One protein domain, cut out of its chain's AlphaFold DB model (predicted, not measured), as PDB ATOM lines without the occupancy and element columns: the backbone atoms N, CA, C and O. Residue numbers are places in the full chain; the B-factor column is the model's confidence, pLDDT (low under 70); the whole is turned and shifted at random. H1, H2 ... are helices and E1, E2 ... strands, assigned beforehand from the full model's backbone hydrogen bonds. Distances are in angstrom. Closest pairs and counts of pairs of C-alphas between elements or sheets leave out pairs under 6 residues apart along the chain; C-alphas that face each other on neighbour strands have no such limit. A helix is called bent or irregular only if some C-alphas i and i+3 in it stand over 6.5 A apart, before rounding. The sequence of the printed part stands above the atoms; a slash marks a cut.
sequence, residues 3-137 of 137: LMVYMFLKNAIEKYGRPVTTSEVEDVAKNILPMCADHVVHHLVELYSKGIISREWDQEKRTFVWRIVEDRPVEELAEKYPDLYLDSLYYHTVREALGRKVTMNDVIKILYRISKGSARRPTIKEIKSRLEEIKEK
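AT A GLANCE: This is residues 3 to 137 of the 137 residues of an uncharacterized protein of Candidatus Bathyarchaeota archaeon (UniProt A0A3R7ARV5). Two lobes stand end to end: one is the strand hairpin E1 and E2 with helices H1, H2 and H3 packed beside it, the other a cluster of H6, H7 and H8, with H7 nearest the first lobe. Short H4 and H5 lie along one side on the way between the lobes, whose direct contacts are few. The printed part has 135 residues, with named elements in the order H1 H2 H3 E1 E2 H4 H5 H6 H7 H8, the two strands antiparallel and the class mostly helix. The whole is compact, with a radius of gyration of the C-alphas of 15.6 A, yet elongated, spanning 54 by 30 by 21 A.

IN THESE COORDINATES: E1 is residues 53 to 58, 15.5 A long, and E2 residues 63 to 68, 16.9 A. H1, residues 3 to 16, runs 20.0 A from C-alpha 3 at (-44.326, -34.879, -47.471). H2 is residues 22 to 32, 15.5 A; H3 is residues 34 to 49, 24.3 A. H4 is residues 74 to 80 and H5 residues 83 to 86. H6 is residues 89 to 98, 14.3 A; H7 residues 104 to 115, 16.3 A; H8 residues 124 to 135, 16.6 A, ending at C-alpha 135 at (-67.219, -47.066, -43.977).

HOW THE PARTS SIT: In the hairpin E1 and E2, N 54 and O 67 are 2.9 A apart and N 65 and O 56 2.9 A. Residues 20 to 21 pair antiparallel with 65 to 66 of E2. The closest C-alphas of H3 and E1, Tyr 48 and Ser 54, are 5.7 A apart. H1, the hub, touches H2, about perpendicular at 77 degrees, closest at the C-alphas of Leu 9 and Val 25, 5.4 A. H2 and H3 form a helical hairpin, closest at Glu 26 and Ala 37, C-alphas 4.9 A apart. H3 is irregular, C-alphas 38 and 41 being 7.5 A apart, with a kink of 55 degrees near residue 41. H1 touches H4 with residues 3 to 7 alone, C-alphas Leu 3 and Val 74 being closest at 6.5 A. H4 and H5 are close but not clearly touching, as are H1 and H7. H6 and H8 touch at a shallow tilt of 27 degrees, the same way, closest at C-alphas Ala 97 and Lys 128, 5.8 A. H6 touches H7, about perpendicular at 89 degrees, with C-alphas Tyr 91 and Val 107 closest at 6.4 A. Each O i to N i+4 pair is within hydrogen-bond range in H1, H2, H4, H6, H7 and H8; H3 has 8 of 12, and H5 is too short for one.

THE WHOLE: The C-alphas farthest apart, Gln 59 and Glu 136, are 54.9 A apart. The printed part has no cut and no long link. Mean pLDDT of the printed part is 88.1, with residues 86 to 87 and 135 to 137 under 70.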
ATOM      1  N   LEU A   3     -43.357 -35.887 -47.039       89.62
ATOM      2  CA  LEU A   3     -44.326 -34.879 -47.471       89.62
ATOM      3  C   LEU A   3     -45.157 -34.305 -46.309       89.62
ATOM      4  O   LEU A   3     -45.485 -33.124 -46.325       89.62
ATOM      5  N   MET A   4     -45.443 -35.088 -45.260       89.50
ATOM      6  CA  MET A   4     -46.071 -34.538 -44.044       89.50
ATOM      7  C   MET A   4     -45.111 -33.637 -43.270       89.50
ATOM      8  O   MET A   4     -45.526 -32.604 -42.758       89.50
ATOM      9  N   VAL A   5     -43.828 -33.994 -43.202       93.19
ATOM     10  CA  VAL A   5     -42.825 -33.147 -42.544       93.19
ATOM     11  C   VAL A   5     -42.598 -31.852 -43.324       93.19
ATOM     12  O   VAL A   5     -42.457 -30.804 -42.701       93.19
ATOM     13  N   TYR A   6     -42.679 -31.880 -44.657       94.25
ATOM     14  CA  TYR A   6     -42.715 -30.667 -45.477       94.25
ATOM     15  C   TYR A   6     -43.898 -29.759 -45.099       94.25
ATOM     16  O   TYR A   6     -43.712 -28.559 -44.911       94.25
ATOM     17  N   MET A   7     -45.095 -30.322 -44.884       93.25
ATOM     18  CA  MET A   7     -46.249 -29.549 -44.401       93.25
ATOM     19  C   MET A   7     -46.030 -28.974 -42.996       93.25
ATOM     20  O   MET A   7     -46.371 -27.821 -42.750       93.25
ATOM     21  N   PHE A   8     -45.443 -29.740 -42.069       95.25
ATOM     22  CA  PHE A   8     -45.124 -29.227 -40.730       95.25
ATOM     23  C   PHE A   8     -44.094 -28.101 -40.783       95.25
ATOM     24  O   PHE A   8     -44.244 -27.113 -40.068       95.25
ATOM     25  N   LEU A   9     -43.086 -28.218 -41.652       96.88
ATOM     26  CA  LEU A   9     -42.109 -27.164 -41.893       96.88
ATOM     27  C   LEU A   9     -42.781 -25.904 -42.441       96.88
ATOM     28  O   LEU A   9     -42.528 -24.821 -41.923       96.88
ATOM     29  N   LYS A  10     -43.664 -26.041 -43.438       96.12
ATOM     30  CA  LYS A  10     -44.425 -24.917 -43.997       96.12
ATOM     31  C   LYS A  10     -45.249 -24.210 -42.920       96.12
ATOM     32  O   LYS A  10     -45.084 -23.012 -42.718       96.12
ATOM     33  N   ASN A  11     -46.023 -24.969 -42.146       95.38
ATOM     34  CA  ASN A  11     -46.823 -24.436 -41.042       95.38
ATOM     35  C   ASN A  11     -45.957 -23.769 -39.958       95.38
ATOM     36  O   ASN A  11     -46.366 -22.777 -39.359       95.38
ATOM     37  N   ALA A  12     -44.765 -24.305 -39.679       97.44
ATOM     38  CA  ALA A  12     -43.829 -23.693 -38.744       97.44
ATOM     39  C   ALA A  12     -43.296 -22.360 -39.293       97.44
ATOM     40  O   ALA A  12     -43.349 -21.353 -38.592       97.44
ATOM     41  N   ILE A  13     -42.846 -22.317 -40.548       97.31
ATOM     42  CA  ILE A  13     -42.376 -21.077 -41.183       97.31
ATOM     43  C   ILE A  13     -43.488 -20.021 -41.200       97.31
ATOM     44  O   ILE A  13     -43.230 -18.880 -40.831       97.31
ATOM     45  N   GLU A  14     -44.723 -20.394 -41.544       96.12
ATOM     46  CA  GLU A  14     -45.884 -19.493 -41.503       96.12
ATOM     47  C   GLU A  14     -46.158 -18.970 -40.084       96.12
ATOM     48  O   GLU A  14     -46.366 -17.774 -39.891       96.12
ATOM     49  N   LYS A  15     -46.103 -19.846 -39.073       97.06
ATOM     50  CA  LYS A  15     -46.321 -19.484 -37.664       97.06
ATOM     51  C   LYS A  15     -45.259 -18.521 -37.126       97.06
ATOM     52  O   LYS A  15     -45.593 -17.634 -36.344       97.06
ATOM     53  N   TYR A  16     -43.990 -18.731 -37.471       95.88
ATOM     54  CA  TYR A  16     -42.866 -17.965 -36.920       95.88
ATOM     55  C   TYR A  16     -42.414 -16.805 -37.821       95.88
ATOM     56  O   TYR A  16     -41.669 -15.947 -37.353       95.88
ATOM     57  N   GLY A  17     -42.834 -16.766 -39.088       96.19
ATOM     58  CA  GLY A  17     -42.480 -15.726 -40.060       96.19
ATOM     59  C   GLY A  17     -41.015 -15.741 -40.517       96.19
ATOM     60  O   GLY A  17     -40.530 -14.740 -41.036       96.19
ATOM     61  N   ARG A  18     -40.286 -16.843 -40.295       95.56
ATOM     62  CA  ARG A  18     -38.845 -16.981 -40.587       95.56
ATOM     63  C   ARG A  18     -38.441 -18.451 -40.769       95.56
ATOM     64  O   ARG A  18     -39.234 -19.326 -40.420       95.56
ATOM     65  N   PRO A  19     -37.212 -18.746 -41.238       97.31
ATOM     66  CA  PRO A  19     -36.628 -20.080 -41.125       97.31
ATOM     67  C   PRO A  19     -36.693 -20.610 -39.685       97.31
ATOM     68  O   PRO A  19     -36.593 -19.854 -38.709       97.31
ATOM     69  N   VAL A  20     -36.898 -21.918 -39.550       98.12
ATOM     70  CA  VAL A  20     -37.235 -22.553 -38.266       98.12
ATOM     71  C   VAL A  20     -36.263 -23.654 -37.891       98.12
ATOM     72  O   VAL A  20     -35.696 -24.327 -38.747       98.12
ATOM     73  N   THR A  21     -36.071 -23.867 -36.595       97.94
ATOM     74  CA  THR A  21     -35.244 -24.968 -36.091       97.94
ATOM     75  C   THR A  21     -35.977 -26.303 -36.220       97.94
ATOM     76  O   THR A  21     -37.203 -26.351 -36.333       97.94
ATOM     77  N   THR A  22     -35.246 -27.417 -36.128       97.12
ATOM     78  CA  THR A  22     -35.861 -28.755 -36.054       97.12
ATOM     79  C   THR A  22     -36.892 -28.844 -34.922       97.12
ATOM     80  O   THR A  22     -37.992 -29.336 -35.145       97.12
ATOM     81  N   SER A  23     -36.579 -28.302 -33.739       96.38
ATOM     82  CA  SER A  23     -37.481 -28.332 -32.579       96.38
ATOM     83  C   SER A  23     -38.785 -27.562 -32.816       96.38
ATOM     84  O   SER A  23     -39.848 -28.007 -32.401       96.38
ATOM     85  N   GLU A  24     -38.735 -26.436 -33.533       97.44
ATOM     86  CA  GLU A  24     -39.933 -25.663 -33.885       97.44
ATOM     87  C   GLU A  24     -40.845 -26.445 -34.851       97.44
ATOM     88  O   GLU A  24     -42.071 -26.395 -34.722       97.44
ATOM     89  N   VAL A  25     -40.266 -27.222 -35.775       97.56
ATOM     90  CA  VAL A  25     -41.023 -28.134 -36.653       97.56
ATOM     91  C   VAL A  25     -41.616 -29.300 -35.855       97.56
ATOM     92  O   VAL A  25     -42.774 -29.662 -36.062       97.56
ATOM     93  N   GLU A  26     -40.859 -29.871 -34.918       96.50
ATOM     94  CA  GLU A  26     -41.343 -30.920 -34.012       96.50
ATOM     95  C   GLU A  26     -42.520 -30.447 -33.162       96.50
ATOM     96  O   GLU A  26     -43.478 -31.193 -32.975       96.50
ATOM     97  N   ASP A  27     -42.490 -29.209 -32.677       96.25
ATOM     98  CA  ASP A  27     -43.581 -28.648 -31.885       96.25
ATOM     99  C   ASP A  27     -44.856 -28.475 -32.713       96.25
ATOM    100  O   ASP A  27     -45.957 -28.752 -32.231       96.25
ATOM    101  N   VAL A  28     -44.740 -28.102 -33.988       95.56
ATOM    102  CA  VAL A  28     -45.882 -28.132 -34.914       95.56
ATOM    103  C   VAL A  28     -46.367 -29.567 -35.135       95.56
ATOM    104  O   VAL A  28     -47.570 -29.826 -35.040       95.56
ATOM    105  N   ALA A  29     -45.458 -30.520 -35.350       93.75
ATOM    106  CA  ALA A  29     -45.807 -31.927 -35.529       93.75
ATOM    107  C   ALA A  29     -46.533 -32.510 -34.302       93.75
ATOM    108  O   ALA A  29     -47.531 -33.205 -34.467       93.75
ATOM    109  N   LYS A  30     -46.104 -32.182 -33.074       93.56
ATOM    110  CA  LYS A  30     -46.755 -32.607 -31.817       93.56
ATOM    111  C   LYS A  30     -48.206 -32.147 -31.714       93.56
ATOM    112  O   LYS A  30     -49.034 -32.883 -31.188       93.56
ATOM    113  N   ASN A  31     -48.510 -30.958 -32.230       90.88
ATOM    114  CA  ASN A  31     -49.857 -30.396 -32.192       90.88
ATOM    115  C   ASN A  31     -50.775 -30.967 -33.285       90.88
ATOM    116  O   ASN A  31     -51.984 -31.042 -33.084       90.88
ATOM    117  N   ILE A  32     -50.219 -31.367 -34.434       88.25
ATOM    118  CA  ILE A  32     -51.007 -31.838 -35.586       88.25
ATOM    119  C   ILE A  32     -51.103 -33.364 -35.628       88.25
ATOM    120  O   ILE A  32     -52.184 -33.915 -35.817       88.25
ATOM    121  N   LEU A  33     -49.977 -34.061 -35.492       86.12
ATOM    122  CA  LEU A  33     -49.897 -35.515 -35.555       86.12
ATOM    123  C   LEU A  33     -48.701 -36.007 -34.715       86.12
ATOM    124  O   LEU A  33     -47.642 -36.324 -35.266       86.12
ATOM    125  N   PRO A  34     -48.847 -36.084 -33.378       86.12
ATOM    126  CA  PRO A  34     -47.718 -36.292 -32.467       86.12
ATOM    127  C   PRO A  34     -46.889 -37.554 -32.723       86.12
ATOM    128  O   PRO A  34     -45.689 -37.562 -32.462       86.12
ATOM    129  N   MET A  35     -47.478 -38.589 -33.322       83.88
ATOM    130  CA  MET A  35     -46.784 -39.814 -33.745       83.88
ATOM    131  C   MET A  35     -45.686 -39.618 -34.812       83.88
ATOM    132  O   MET A  35     -44.969 -40.571 -35.136       83.88
ATOM    133  N   CYS A  36     -45.584 -38.417 -35.394       85.75
ATOM    134  CA  CYS A  36     -44.580 -38.056 -36.393       85.75
ATOM    135  C   CYS A  36     -43.429 -37.200 -35.847       85.75
ATOM    136  O   CYS A  36     -42.451 -37.015 -36.570       85.75
ATOM    137  N   ALA A  37     -43.534 -36.673 -34.622       88.25
ATOM    138  CA  ALA A  37     -42.585 -35.691 -34.096       88.25
ATOM    139  C   ALA A  37     -41.148 -36.237 -33.998       88.25
ATOM    140  O   ALA A  37     -40.202 -35.566 -34.386       88.25
ATOM    141  N   ASP A  38     -40.980 -37.487 -33.574       86.56
ATOM    142  CA  ASP A  38     -39.677 -38.140 -33.397       86.56
ATOM    143  C   ASP A  38     -38.951 -38.485 -34.718       86.56
ATOM    144  O   ASP A  38     -37.774 -38.831 -34.698       86.56
ATOM    145  N   HIS A  39     -39.625 -38.387 -35.872       87.19
ATOM    146  CA  HIS A  39     -39.039 -38.650 -37.201       87.19
ATOM    147  C   HIS A  39     -38.884 -37.380 -38.043       87.19
ATOM    148  O   HIS A  39     -38.494 -37.459 -39.211       87.19
ATOM    149  N   VAL A  40     -39.171 -36.205 -37.474       93.69
ATOM    150  CA  VAL A  40     -39.049 -34.920 -38.176       93.69
ATOM    151  C   VAL A  40     -37.637 -34.741 -38.722       93.69
ATOM    152  O   VAL A  40     -37.478 -34.517 -39.920       93.69
ATOM    153  N   VAL A  41     -36.608 -34.921 -37.887       94.00
ATOM    154  CA  VAL A  41     -35.211 -34.745 -38.310       94.00
ATOM    155  C   VAL A  41     -34.829 -35.658 -39.477       94.00
ATOM    156  O   VAL A  41     -34.194 -35.203 -40.425       94.00
ATOM    157  N   HIS A  42     -35.262 -36.920 -39.445       93.31
ATOM    158  CA  HIS A  42     -34.954 -37.898 -40.486       93.31
ATOM    159  C   HIS A  42     -35.496 -37.442 -41.846       93.31
ATOM    160  O   HIS A  42     -34.773 -37.408 -42.839       93.31
ATOM    161  N   HIS A  43     -36.747 -36.992 -41.866       93.56
ATOM    162  CA  HIS A  43     -37.391 -36.533 -43.089       93.56
ATOM    163  C   HIS A  43     -36.948 -35.137 -43.539       93.56
ATOM    164  O   HIS A  43     -36.955 -34.865 -44.735       93.56
ATOM    165  N   LEU A  44     -36.521 -34.254 -42.632       96.00
ATOM    166  CA  LEU A  44     -35.898 -32.987 -43.028       96.00
ATOM    167  C   LEU A  44     -34.585 -33.236 -43.781       96.00
ATOM    168  O   LEU A  44     -34.346 -32.618 -44.814       96.00
ATOM    169  N   VAL A  45     -33.764 -34.184 -43.322       95.19
ATOM    170  CA  VAL A  45     -32.535 -34.578 -44.032       95.19
ATOM    171  C   VAL A  45     -32.851 -35.137 -45.420       95.19
ATOM    172  O   VAL A  45     -32.181 -34.795 -46.393       95.19
ATOM    173  N   GLU A  46     -33.896 -35.949 -45.534       93.88
ATOM    174  CA  GLU A  46     -34.346 -36.502 -46.810       93.88
ATOM    175  C   GLU A  46     -34.813 -35.408 -47.785       93.88
ATOM    176  O   GLU A  46     -34.333 -35.342 -48.920       93.88
ATOM    177  N   LEU A  47     -35.666 -34.483 -47.332       95.00
ATOM    178  CA  LEU A  47     -36.111 -33.331 -48.125       95.00
ATOM    179  C   LEU A  47     -34.935 -32.433 -48.543       95.00
ATOM    180  O   LEU A  47     -34.921 -31.907 -49.659       95.00
ATOM    181  N   TYR A  48     -33.940 -32.277 -47.667       96.44
ATOM    182  CA  TYR A  48     -32.718 -31.526 -47.946       96.44
ATOM    183  C   TYR A  48     -31.872 -32.195 -49.030       96.44
ATOM    184  O   TYR A  48     -31.422 -31.521 -49.953       96.44
ATOM    185  N   SER A  49     -31.715 -33.522 -48.976       94.94
ATOM    186  CA  SER A  49     -30.958 -34.280 -49.984       94.94
ATOM    187  C   SER A  49     -31.529 -34.141 -51.403       94.94
ATOM    188  O   SER A  49     -30.795 -34.259 -52.380       94.94
ATOM    189  N   LYS A  50     -32.827 -33.829 -51.514       93.31
ATOM    190  CA  LYS A  50     -33.537 -33.585 -52.778       93.31
ATOM    191  C   LYS A  50     -33.596 -32.110 -53.183       93.31
ATOM    192  O   LYS A  50     -34.224 -31.781 -54.184       93.31
ATOM    193  N   GLY A  51     -32.996 -31.213 -52.399       95.44
ATOM    194  CA  GLY A  51     -32.985 -29.773 -52.665       95.44
ATOM    195  C   GLY A  51     -34.342 -29.077 -52.508       95.44
ATOM    196  O   GLY A  51     -34.494 -27.942 -52.949       95.44
ATOM    197  N   ILE A  52     -35.332 -29.730 -51.891       96.31
ATOM    198  CA  ILE A  52     -36.668 -29.146 -51.651       96.31
ATOM    199  C   ILE A  52     -36.589 -28.100 -50.537       96.31
ATOM    200  O   ILE A  52     -37.250 -27.059 -50.564       96.31
ATOM    201  N   ILE A  53     -35.743 -28.377 -49.550       97.62
ATOM    202  CA  ILE A  53     -35.445 -27.478 -48.443       97.62
ATOM    203  C   ILE A  53     -33.940 -27.235 -48.386       97.62
ATOM    204  O   ILE A  53     -33.147 -28.019 -48.907       97.62
ATOM    205  N   SER A  54     -33.539 -26.158 -47.723       97.75
ATOM    206  CA  SER A  54     -32.136 -25.898 -47.416       97.75
ATOM    207  C   SER A  54     -31.945 -25.660 -45.925       97.75
ATOM    208  O   SER A  54     -32.905 -25.430 -45.185       97.75
ATOM    209  N   ARG A  55     -30.688 -25.770 -45.497       96.75
ATOM    210  CA  ARG A  55     -30.266 -25.643 -44.108       96.75
ATOM    211  C   ARG A  55     -29.169 -24.598 -44.011       96.75
ATOM    212  O   ARG A  55     -28.181 -24.690 -44.738       96.75
ATOM    213  N   GLU A  56     -29.315 -23.666 -43.085       96.69
ATOM    214  CA  GLU A  56     -28.344 -22.600 -42.831       96.69
ATOM    215  C   GLU A  56     -28.056 -22.479 -41.335       96.69
ATOM    216  O   GLU A  56     -28.877 -22.860 -40.499       96.69
ATOM    217  N   TRP A  57     -26.849 -22.027 -40.998       96.94
ATOM    218  CA  TRP A  57     -26.467 -21.786 -39.612       96.94
ATOM    219  C   TRP A  57     -27.001 -20.428 -39.159       96.94
ATOM    220  O   TRP A  57     -26.640 -19.399 -39.728       96.94
ATOM    221  N   ASP A  58     -27.817 -20.435 -38.115       96.88
ATOM    222  CA  ASP A  58     -28.324 -19.242 -37.455       96.88
ATOM    223  C   ASP A  58     -27.397 -18.882 -36.284       96.88
ATOM    224  O   ASP A  58     -27.222 -19.659 -35.338       96.88
ATOM    225  N   GLN A  59     -26.766 -17.708 -36.365       95.44
ATOM    226  CA  GLN A  59     -25.817 -17.233 -35.353       95.44
ATOM    227  C   GLN A  59     -26.499 -16.876 -34.029       95.44
ATOM    228  O   GLN A  59     -25.943 -17.152 -32.968       95.44
ATOM    229  N   GLU A  60     -27.693 -16.288 -34.083       93.38
ATOM    230  CA  GLU A  60     -28.427 -15.829 -32.902       93.38
ATOM    231  C   GLU A  60     -28.906 -17.024 -32.075       93.38
ATOM    232  O   GLU A  60     -28.704 -17.094 -30.862       93.38
ATOM    233  N   LYS A  61     -29.465 -18.025 -32.756       91.44
ATOM    234  CA  LYS A  61     -29.966 -19.255 -32.143       91.44
ATOM    235  C   LYS A  61     -28.892 -20.316 -31.934       91.44
ATOM    236  O   LYS A  61     -29.164 -21.327 -31.285       91.44
ATOM    237  N   ARG A  62     -27.694 -20.114 -32.495       95.38
ATOM    238  CA  ARG A  62     -26.554 -21.046 -32.457       95.38
ATOM    239  C   ARG A  62     -26.948 -22.463 -32.879       95.38
ATOM    240  O   ARG A  62     -26.582 -23.445 -32.232       95.38
ATOM    241  N   THR A  63     -27.741 -22.566 -33.939       96.50
ATOM    242  CA  THR A  63     -28.252 -23.842 -34.442       96.50
ATOM    243  C   THR A  63     -28.548 -23.756 -35.932       96.50
ATOM    244  O   THR A  63     -28.519 -22.682 -36.527       96.50
ATOM    245  N   PHE A  64     -28.848 -24.893 -36.548       96.94
ATOM    246  CA  PHE A  64     -29.314 -24.914 -37.924       96.94
ATOM    247  C   PHE A  64     -30.809 -24.608 -38.009       96.94
ATOM    248  O   PHE A  64     -31.619 -25.175 -37.269       96.94
ATOM    249  N   VAL A  65     -31.161 -23.758 -38.966       98.25
ATOM    250  CA  VAL A  65     -32.543 -23.480 -39.352       98.25
ATOM    251  C   VAL A  65     -32.814 -24.006 -40.755       98.25
ATOM    252  O   VAL A  65     -31.920 -24.119 -41.598       98.25
ATOM    253  N   TRP A  66     -34.068 -24.372 -40.979       98.25
ATOM    254  CA  TRP A  66     -34.583 -24.933 -42.212       98.25
ATOM    255  C   TRP A  66     -35.434 -23.895 -42.928       98.25
ATOM    256  O   TRP A  66     -36.259 -23.210 -42.315       98.25
ATOM    257  N   ARG A  67     -35.269 -23.833 -44.246       97.38
ATOM    258  CA  ARG A  67     -36.078 -23.007 -45.144       97.38
ATOM    259  C   ARG A  67     -36.545 -23.833 -46.332       97.38
ATOM    260  O   ARG A  67     -35.824 -24.713 -46.804       97.38
ATOM    261  N   ILE A  68     -37.723 -23.513 -46.844       97.00
ATOM    262  CA  ILE A  68     -38.207 -24.054 -48.113       97.00
ATOM    263  C   ILE A  68     -37.469 -23.322 -49.241       97.00
ATOM    264  O   ILE A  68     -37.369 -22.095 -49.215       97.00
ATOM    265  N   VAL A  69     -36.883 -24.068 -50.185       95.44
ATOM    266  CA  VAL A  69     -36.173 -23.469 -51.332       95.44
ATOM    267  C   VAL A  69     -37.179 -22.870 -52.304       95.44
ATOM    268  O   VAL A  69     -37.006 -21.740 -52.751       95.44
ATOM    269  N   GLU A  70     -38.241 -23.620 -52.583       89.44
ATOM    270  CA  GLU A  70     -39.332 -23.212 -53.454       89.44
ATOM    271  C   GLU A  70     -40.635 -23.813 -52.932       89.44
ATOM    272  O   GLU A  70     -40.742 -25.031 -52.780       89.44
ATOM    273  N   ASP A  71     -41.604 -22.953 -52.613       91.31
ATOM    274  CA  ASP A  71     -42.892 -23.399 -52.092       91.31
ATOM    275  C   ASP A  71     -43.720 -24.026 -53.211       91.31
ATOM    276  O   ASP A  71     -44.165 -23.345 -54.134       91.31
ATOM    277  N   ARG A  72     -43.908 -25.342 -53.124       89.69
ATOM    278  CA  ARG A  72     -44.712 -26.122 -54.064       89.69
ATOM    279  C   ARG A  72     -45.843 -26.857 -53.334       89.69
ATOM    280  O   ARG A  72     -45.669 -27.250 -52.172       89.69
ATOM    281  N   PRO A  73     -46.995 -27.079 -53.992       88.38
ATOM    282  CA  PRO A  73     -48.035 -27.971 -53.493       88.38
ATOM    283  C   PRO A  73     -47.494 -29.380 -53.225       88.38
ATOM    284  O   PRO A  73     -46.599 -29.869 -53.917       88.38
ATOM    285  N   VAL A  74     -48.066 -30.067 -52.235       86.81
ATOM    286  CA  VAL A  74     -47.646 -31.429 -51.864       86.81
ATOM    287  C   VAL A  74     -47.892 -32.414 -53.003       86.81
ATOM    288  O   VAL A  74     -47.102 -33.331 -53.205       86.81
ATOM    289  N   GLU A  75     -48.973 -32.216 -53.751       82.44
ATOM    290  CA  GLU A  75     -49.341 -33.008 -54.920       82.44
ATOM    291  C   GLU A  75     -48.259 -32.918 -55.999       82.44
ATOM    292  O   GLU A  75     -47.823 -33.939 -56.522       82.44
ATOM    293  N   GLU A  76     -47.747 -31.713 -56.249       88.88
ATOM    294  CA  GLU A  76     -46.681 -31.490 -57.222       88.88
ATOM    295  C   GLU A  76     -45.356 -32.116 -56.761       88.88
ATOM    296  O   GLU A  76     -44.645 -32.746 -57.544       88.88
ATOM    297  N   LEU A  77     -45.032 -32.005 -55.467       89.19
ATOM    298  CA  LEU A  77     -43.862 -32.678 -54.897       89.19
ATOM    299  C   LEU A  77     -43.979 -34.204 -54.980       89.19
ATOM    300  O   LEU A  77     -42.973 -34.863 -55.224       89.19
ATOM    301  N   ALA A  78     -45.178 -34.763 -54.806       83.44
ATOM    302  CA  ALA A  78     -45.421 -36.196 -54.940       83.44
ATOM    303  C   ALA A  78     -45.284 -36.681 -56.393       83.44
ATOM    304  O   ALA A  78     -44.804 -37.787 -56.620       83.44
ATOM    305  N   GLU A  79     -45.678 -35.864 -57.374       83.88
ATOM    306  CA  GLU A  79     -45.485 -36.164 -58.798       83.88
ATOM    307  C   GLU A  79     -44.009 -36.068 -59.207       83.88
ATOM    308  O   GLU A  79     -43.500 -36.937 -59.916       83.88
ATOM    309  N   LYS A  80     -43.305 -35.033 -58.733       88.50
ATOM    310  CA  LYS A  80     -41.898 -34.775 -59.070       88.50
ATOM    311  C   LYS A  80     -40.919 -35.700 -58.344       88.50
ATOM    312  O   LYS A  80     -39.886 -36.056 -58.908       88.50
ATOM    313  N   TYR A  81     -41.239 -36.091 -57.112       87.94
ATOM    314  CA  TYR A  81     -40.438 -36.990 -56.283       87.94
ATOM    315  C   TYR A  81     -41.306 -38.150 -55.776       87.94
ATOM    316  O   TYR A  81     -41.693 -38.173 -54.601       87.94
ATOM    317  N   PRO A  82     -41.632 -39.125 -56.646       80.81
ATOM    318  CA  PRO A  82     -42.523 -40.225 -56.292       80.81
ATOM    319  C   PRO A  82     -42.033 -41.044 -55.103       80.81
ATOM    320  O   PRO A  82     -42.844 -41.598 -54.374       80.81
ATOM    321  N   ASP A  83     -40.728 -41.113 -54.865       82.69
ATOM    322  CA  ASP A  83     -40.142 -41.845 -53.743       82.69
ATOM    323  C   ASP A  83     -40.488 -41.233 -52.374       82.69
ATOM    324  O   ASP A  83     -40.778 -41.971 -51.436       82.69
ATOM    325  N   LEU A  84     -40.663 -39.905 -52.288       82.69
ATOM    326  CA  LEU A  84     -41.192 -39.243 -51.080       82.69
ATOM    327  C   LEU A  84     -42.622 -39.674 -50.722       82.69
ATOM    328  O   LEU A  84     -43.105 -39.429 -49.609       82.69
ATOM    329  N   TYR A  85     -43.315 -40.258 -51.696       71.12
ATOM    330  CA  TYR A  85     -44.683 -40.730 -51.599       71.12
ATOM    331  C   TYR A  85     -44.764 -42.260 -51.505       71.12
ATOM    332  O   TYR A  85     -45.539 -42.759 -50.694       71.12
ATOM    333  N   LEU A  86     -43.956 -43.000 -52.272       57.69
ATOM    334  CA  LEU A  86     -43.936 -44.468 -52.330       57.69
ATOM    335  C   LEU A  86     -43.511 -45.105 -51.003       57.69
ATOM    336  O   LEU A  86     -44.073 -46.125 -50.605       57.69
ATOM    337  N   ASP A  87     -42.622 -44.448 -50.259       56.69
ATOM    338  CA  ASP A  87     -42.198 -44.908 -48.930       56.69
ATOM    339  C   ASP A  87     -43.230 -44.583 -47.830       56.69
ATOM    340  O   ASP A  87     -43.067 -44.900 -46.646       56.69
ATOM    341  N   SER A  88     -44.357 -43.971 -48.204       70.00
ATOM    342  CA  SER A  88     -45.426 -43.594 -47.290       70.00
ATOM    343  C   SER A  88     -46.429 -44.729 -47.083       70.00
ATOM    344  O   SER A  88     -47.588 -44.673 -47.512       70.00
ATOM    345  N   LEU A  89     -45.998 -45.765 -46.360       76.44
ATOM    346  CA  LEU A  89     -46.825 -46.926 -45.999       76.44
ATOM    347  C   LEU A  89     -48.208 -46.521 -45.440       76.44
ATOM    348  O   LEU A  89     -49.233 -47.109 -45.789       76.44
ATOM    349  N   TYR A  90     -48.249 -45.475 -44.611       79.19
ATOM    350  CA  TYR A  90     -49.478 -44.949 -44.011       79.19
ATOM    351  C   TYR A  90     -50.426 -44.317 -45.031       79.19
ATOM    352  O   TYR A  90     -51.624 -44.598 -45.007       79.19
ATOM    353  N   TYR A  91     -49.908 -43.497 -45.949       81.12
ATOM    354  CA  TYR A  91     -50.721 -42.889 -46.998       81.12
ATOM    355  C   TYR A  91     -51.336 -43.970 -47.898       81.12
ATOM    356  O   TYR A  91     -52.546 -43.961 -48.144       81.12
ATOM    357  N   HIS A  92     -50.519 -44.929 -48.348       80.06
ATOM    358  CA  HIS A  92     -50.984 -46.016 -49.207       80.06
ATOM    359  C   HIS A  92     -52.062 -46.855 -48.526       80.06
ATOM    360  O   HIS A  92     -53.094 -47.118 -49.136       80.06
ATOM    361  N   THR A  93     -51.872 -47.168 -47.243       84.25
ATOM    362  CA  THR A  93     -52.857 -47.901 -46.439       84.25
ATOM    363  C   THR A  93     -54.187 -47.161 -46.350       84.25
ATOM    364  O   THR A  93     -55.235 -47.771 -46.547       84.25
ATOM    365  N   VAL A  94     -54.170 -45.851 -46.080       84.94
ATOM    366  CA  VAL A  94     -55.402 -45.049 -45.988       84.94
ATOM    367  C   VAL A  94     -56.113 -44.977 -47.342       84.94
ATOM    368  O   VAL A  94     -57.328 -45.163 -47.407       84.94
ATOM    369  N   ARG A  95     -55.370 -44.745 -48.432       83.44
ATOM    370  CA  ARG A  95     -55.929 -44.682 -49.791       83.44
ATOM    371  C   ARG A  95     -56.544 -46.019 -50.217       83.44
ATOM    372  O   ARG A  95     -57.660 -46.033 -50.728       83.44
ATOM    373  N   GLU A  96     -55.827 -47.120 -49.998       84.00
ATOM    374  CA  GLU A  96     -56.280 -48.482 -50.301       84.00
ATOM    375  C   GLU A  96     -57.541 -48.823 -49.501       84.00
ATOM    376  O   GLU A  96     -58.562 -49.183 -50.083       84.00
ATOM    377  N   ALA A  97     -57.507 -48.617 -48.182       84.06
ATOM    378  CA  ALA A  97     -58.635 -48.906 -47.305       84.06
ATOM    379  C   ALA A  97     -59.875 -48.075 -47.653       84.06
ATOM    380  O   ALA A  97     -60.992 -48.573 -47.534       84.06
ATOM    381  N   LEU A  98     -59.715 -46.831 -48.120       84.12
ATOM    382  CA  LEU A  98     -60.836 -45.990 -48.536       84.12
ATOM    383  C   LEU A  98     -61.341 -46.277 -49.956       84.12
ATOM    384  O   LEU A  98     -62.528 -46.074 -50.206       84.12
ATOM    385  N   GLY A  99     -60.510 -46.800 -50.859       81.75
ATOM    386  CA  GLY A  99     -60.901 -47.108 -52.241       81.75
ATOM    387  C   GLY A  99     -61.181 -45.870 -53.105       81.75
ATOM    388  O   GLY A  99     -61.849 -45.967 -54.129       81.75
ATOM    389  N   ARG A 100     -60.694 -44.692 -52.693       81.75
ATOM    390  CA  ARG A 100     -60.836 -43.420 -53.421       81.75
ATOM    391  C   ARG A 100     -59.560 -42.590 -53.333       81.75
ATOM    392  O   ARG A 100     -58.721 -42.822 -52.463       81.75
ATOM    393  N   LYS A 101     -59.420 -41.594 -54.214       78.31
ATOM    394  CA  LYS A 101     -58.356 -40.586 -54.084       78.31
ATOM    395  C   LYS A 101     -58.551 -39.808 -52.775       78.31
ATOM    396  O   LYS A 101     -59.675 -39.441 -52.435       78.31
ATOM    397  N   VAL A 102     -57.455 -39.578 -52.058       79.31
ATOM    398  CA  VAL A 102     -57.409 -38.823 -50.798       79.31
ATOM    399  C   VAL A 102     -56.288 -37.797 -50.859       79.31
ATOM    400  O   VAL A 102     -55.212 -38.082 -51.396       79.31
ATOM    401  N   THR A 103     -56.539 -36.608 -50.315       82.50
ATOM    402  CA  THR A 103     -55.510 -35.570 -50.182       82.50
ATOM    403  C   THR A 103     -54.597 -35.877 -48.995       82.50
ATOM    404  O   THR A 103     -54.953 -36.655 -48.104       82.50
ATOM    405  N   MET A 104     -53.416 -35.254 -48.936       80.81
ATOM    406  CA  MET A 104     -52.532 -35.410 -47.771       80.81
ATOM    407  C   MET A 104     -53.192 -34.889 -46.483       80.81
ATOM    408  O   MET A 104     -53.077 -35.506 -45.425       80.81
ATOM    409  N   ASN A 105     -53.966 -33.805 -46.586       82.06
ATOM    410  CA  ASN A 105     -54.753 -33.270 -45.476       82.06
ATOM    411  C   ASN A 105     -55.798 -34.267 -44.958       82.06
ATOM    412  O   ASN A 105     -55.980 -34.385 -43.744       82.06
ATOM    413  N   ASP A 106     -56.461 -35.006 -45.851       85.44
ATOM    414  CA  ASP A 106     -57.396 -36.061 -45.447       85.44
ATOM    415  C   ASP A 106     -56.670 -37.156 -44.665       85.44
ATOM    416  O   ASP A 106     -57.143 -37.580 -43.610       85.44
ATOM    417  N   VAL A 107     -55.493 -37.570 -45.140       85.56
ATOM    418  CA  VAL A 107     -54.670 -38.588 -44.473       85.56
ATOM    419  C   VAL A 107     -54.255 -38.136 -43.075       85.56
ATOM    420  O   VAL A 107     -54.427 -38.904 -42.130       85.56
ATOM    421  N   ILE A 108     -53.796 -36.892 -42.903       85.81
ATOM    422  CA  ILE A 108     -53.449 -36.342 -41.581       85.81
ATOM    423  C   ILE A 108     -54.657 -36.393 -40.637       85.81
ATOM    424  O   ILE A 108     -54.545 -36.907 -39.523       85.81
ATOM    425  N   LYS A 109     -55.826 -35.916 -41.085       87.06
ATOM    426  CA  LYS A 109     -57.057 -35.911 -40.273       87.06
ATOM    427  C   LYS A 109     -57.483 -37.324 -39.869       87.06
ATOM    428  O   LYS A 109     -57.870 -37.550 -38.722       87.06
ATOM    429  N   ILE A 110     -57.401 -38.273 -40.797       88.75
ATOM    430  CA  ILE A 110     -57.723 -39.684 -40.557       88.75
ATOM    431  C   ILE A 110     -56.762 -40.284 -39.532       88.75
ATOM    432  O   ILE A 110     -57.213 -40.864 -38.543       88.75
ATOM    433  N   LEU A 111     -55.453 -40.123 -39.731       87.38
ATOM    434  CA  LEU A 111     -54.441 -40.669 -38.827       87.38
ATOM    435  C   LEU A 111     -54.544 -40.053 -37.431       87.38
ATOM    436  O   LEU A 111     -54.461 -40.790 -36.453       87.38
ATOM    437  N   TYR A 112     -54.809 -38.748 -37.328       86.56
ATOM    438  CA  TYR A 112     -55.056 -38.079 -36.050       86.56
ATOM    439  C   TYR A 112     -56.276 -38.657 -35.326       86.56
ATOM    440  O   TYR A 112     -56.230 -38.933 -34.127       86.56
ATOM    441  N   ARG A 113     -57.376 -38.896 -36.052       86.75
ATOM    442  CA  ARG A 113     -58.589 -39.500 -35.486       86.75
ATOM    443  C   ARG A 113     -58.348 -40.935 -35.015       86.75
ATOM    444  O   ARG A 113     -58.850 -41.313 -33.959       86.75
ATOM    445  N   ILE A 114     -57.582 -41.718 -35.778       86.25
ATOM    446  CA  ILE A 114     -57.213 -43.098 -35.426       86.25
ATOM    447  C   ILE A 114     -56.295 -43.115 -34.199       86.25
ATOM    448  O   ILE A 114     -56.525 -43.901 -33.280       86.25
ATOM    449  N   SER A 115     -55.286 -42.239 -34.155       84.75
ATOM    450  CA  SER A 115     -54.347 -42.147 -33.033       84.75
ATOM    451  C   SER A 115     -54.948 -41.465 -31.801       84.75
ATOM    452  O   SER A 115     -54.382 -41.577 -30.717       84.75
ATOM    453  N   LYS A 116     -56.081 -40.763 -31.947       84.88
ATOM    454  CA  LYS A 116     -56.702 -39.919 -30.912       84.88
ATOM    455  C   LYS A 116     -55.720 -38.896 -30.324       84.88
ATOM    456  O   LYS A 116     -55.720 -38.659 -29.120       84.88
ATOM    457  N   GLY A 117     -54.840 -38.347 -31.163       82.75
ATOM    458  CA  GLY A 117     -53.781 -37.433 -30.720       82.75
ATOM    459  C   GLY A 117     -52.672 -38.105 -29.898       82.75
ATOM    460  O   GLY A 117     -51.890 -37.420 -29.248       82.75
ATOM    461  N   SER A 118     -52.578 -39.438 -29.910       84.81
ATOM    462  CA  SER A 118     -51.476 -40.159 -29.274       84.81
ATOM    463  C   SER A 118     -50.194 -40.077 -30.107       84.81
ATOM    464  O   SER A 118     -50.226 -40.110 -31.339       84.81
ATOM    465  N   ALA A 119     -49.047 -40.057 -29.423       82.94
ATOM    466  CA  ALA A 119     -47.740 -40.280 -30.041       82.94
ATOM    467  C   ALA A 119     -47.523 -41.747 -30.465       82.94
ATOM    468  O   ALA A 119     -46.616 -42.040 -31.244       82.94
ATOM    469  N   ARG A 120     -48.356 -42.688 -29.989       84.56
ATOM    470  CA  ARG A 120     -48.298 -44.088 -30.424       84.56
ATOM    471  C   ARG A 120     -48.664 -44.184 -31.903       84.56
ATOM    472  O   ARG A 120     -49.749 -43.777 -32.313       84.56
ATOM    473  N   ARG A 121     -47.787 -44.815 -32.686       84.00
ATOM    474  CA  ARG A 121     -48.074 -45.148 -34.082       84.00
ATOM    475  C   ARG A 121     -49.093 -46.283 -34.161       84.00
ATOM    476  O   ARG A 121     -48.833 -47.349 -33.598       84.00
ATOM    477  N   PRO A 122     -50.221 -46.100 -34.862       84.38
ATOM    478  CA  PRO A 122     -51.091 -47.211 -35.182       84.38
ATOM    479  C   PRO A 122     -50.399 -48.134 -36.188       84.38
ATOM    480  O   PRO A 122     -49.633 -47.700 -37.054       84.38
ATOM    481  N   THR A 123     -50.672 -49.421 -36.074       86.69
ATOM    482  CA  THR A 123     -50.271 -50.438 -37.042       86.69
ATOM    483  C   THR A 123     -51.147 -50.367 -38.293       86.69
ATOM    484  O   THR A 123     -52.263 -49.844 -38.274       86.69
ATOM    485  N   ILE A 124     -50.676 -50.957 -39.392       84.62
ATOM    486  CA  ILE A 124     -51.445 -51.051 -40.643       84.62
ATOM    487  C   ILE A 124     -52.767 -51.794 -40.433       84.62
ATOM    488  O   ILE A 124     -53.802 -51.365 -40.936       84.62
ATOM    489  N   LYS A 125     -52.753 -52.864 -39.628       86.06
ATOM    490  CA  LYS A 125     -53.957 -53.622 -39.273       86.06
ATOM    491  C   LYS A 125     -54.960 -52.768 -38.494       86.06
ATOM    492  O   LYS A 125     -56.143 -52.781 -38.822       86.06
ATOM    493  N   GLU A 126     -54.491 -52.005 -37.503       86.50
ATOM    494  CA  GLU A 126     -55.342 -51.079 -36.741       86.50
ATOM    495  C   GLU A 126     -55.954 -50.006 -37.651       86.50
ATOM    496  O   GLU A 126     -57.137 -49.708 -37.519       86.50
ATOM    497  N   ILE A 127     -55.190 -49.457 -38.604       86.56
ATOM    498  CA  ILE A 127     -55.713 -48.467 -39.558       86.56
ATOM    499  C   ILE A 127     -56.797 -49.068 -40.446       86.56
ATOM    500  O   ILE A 127     -57.865 -48.471 -40.560       86.56
ATOM    501  N   LYS A 128     -56.542 -50.233 -41.059       86.12
ATOM    502  CA  LYS A 128     -57.519 -50.895 -41.940       86.12
ATOM    503  C   LYS A 128     -58.823 -51.181 -41.188       86.12
ATOM    504  O   LYS A 128     -59.873 -50.724 -41.623       86.12
ATOM    505  N   SER A 129     -58.731 -51.794 -40.005       87.31
ATOM    506  CA  SER A 129     -59.895 -52.104 -39.163       87.31
ATOM    507  C   SER A 129     -60.691 -50.854 -38.761       87.31
ATOM    508  O   SER A 129     -61.912 -50.833 -38.878       87.31
ATOM    509  N   ARG A 130     -60.019 -49.766 -38.356       86.19
ATOM    510  CA  ARG A 130     -60.696 -48.501 -38.015       86.19
ATOM    511  C   ARG A 130     -61.360 -47.827 -39.212       86.19
ATOM    512  O   ARG A 130     -62.353 -47.129 -39.036       86.19
ATOM    513  N   LEU A 131     -60.793 -47.970 -40.407       85.88
ATOM    514  CA  LEU A 131     -61.361 -47.394 -41.625       85.88
ATOM    515  C   LEU A 131     -62.565 -48.188 -42.137       85.88
ATOM    516  O   LEU A 131     -63.493 -47.571 -42.655       85.88
ATOM    517  N   GLU A 132     -62.586 -49.507 -41.950       82.06
ATOM    518  CA  GLU A 132     -63.768 -50.343 -42.198       82.06
ATOM    519  C   GLU A 132     -64.936 -49.927 -41.286       82.06
ATOM    520  O   GLU A 132     -66.012 -49.623 -41.795       82.06
ATOM    521  N   GLU A 133     -64.697 -49.736 -39.980       78.19
ATOM    522  CA  GLU A 133     -65.708 -49.218 -39.033       78.19
ATOM    523  C   GLU A 133     -66.289 -47.850 -39.450       78.19
ATOM    524  O   GLU A 133     -67.432 -47.522 -39.131       78.19
ATOM    525  N   ILE A 134     -65.487 -47.013 -40.120       72.25
ATOM    526  CA  ILE A 134     -65.906 -45.688 -40.602       72.25
ATOM    527  C   ILE A 134     -66.703 -45.791 -41.909       72.25
ATOM    528  O   ILE A 134     -67.521 -44.915 -42.166       72.25
ATOM    529  N   LYS A 135     -66.472 -46.821 -42.732       67.00
ATOM    530  CA  LYS A 135     -67.219 -47.066 -43.977       67.00
ATOM    531  C   LYS A 135     -68.605 -47.658 -43.742       67.00
ATOM    532  O   LYS A 135     -69.488 -47.441 -44.562       67.00
ATOM    533  N   GLU A 136     -68.771 -48.427 -42.670       54.62
ATOM    534  CA  GLU A 136     -70.035 -49.090 -42.319       54.62
ATOM    535  C   GLU A 136     -71.041 -48.170 -41.597       54.62
ATOM    536  O   GLU A 136     -72.137 -48.611 -41.249       54.62
ATOM    537  N   LYS A 137     -70.693 -46.895 -41.379       45.91
ATOM    538  CA  LYS A 137     -71.571 -45.853 -40.827       45.91
ATOM    539  C   LYS A 137     -71.875 -44.776 -41.854       45.91
ATOM    540  O   LYS A 137     -73.029 -44.299 -41.832       45.91
TER     541      LYS A 137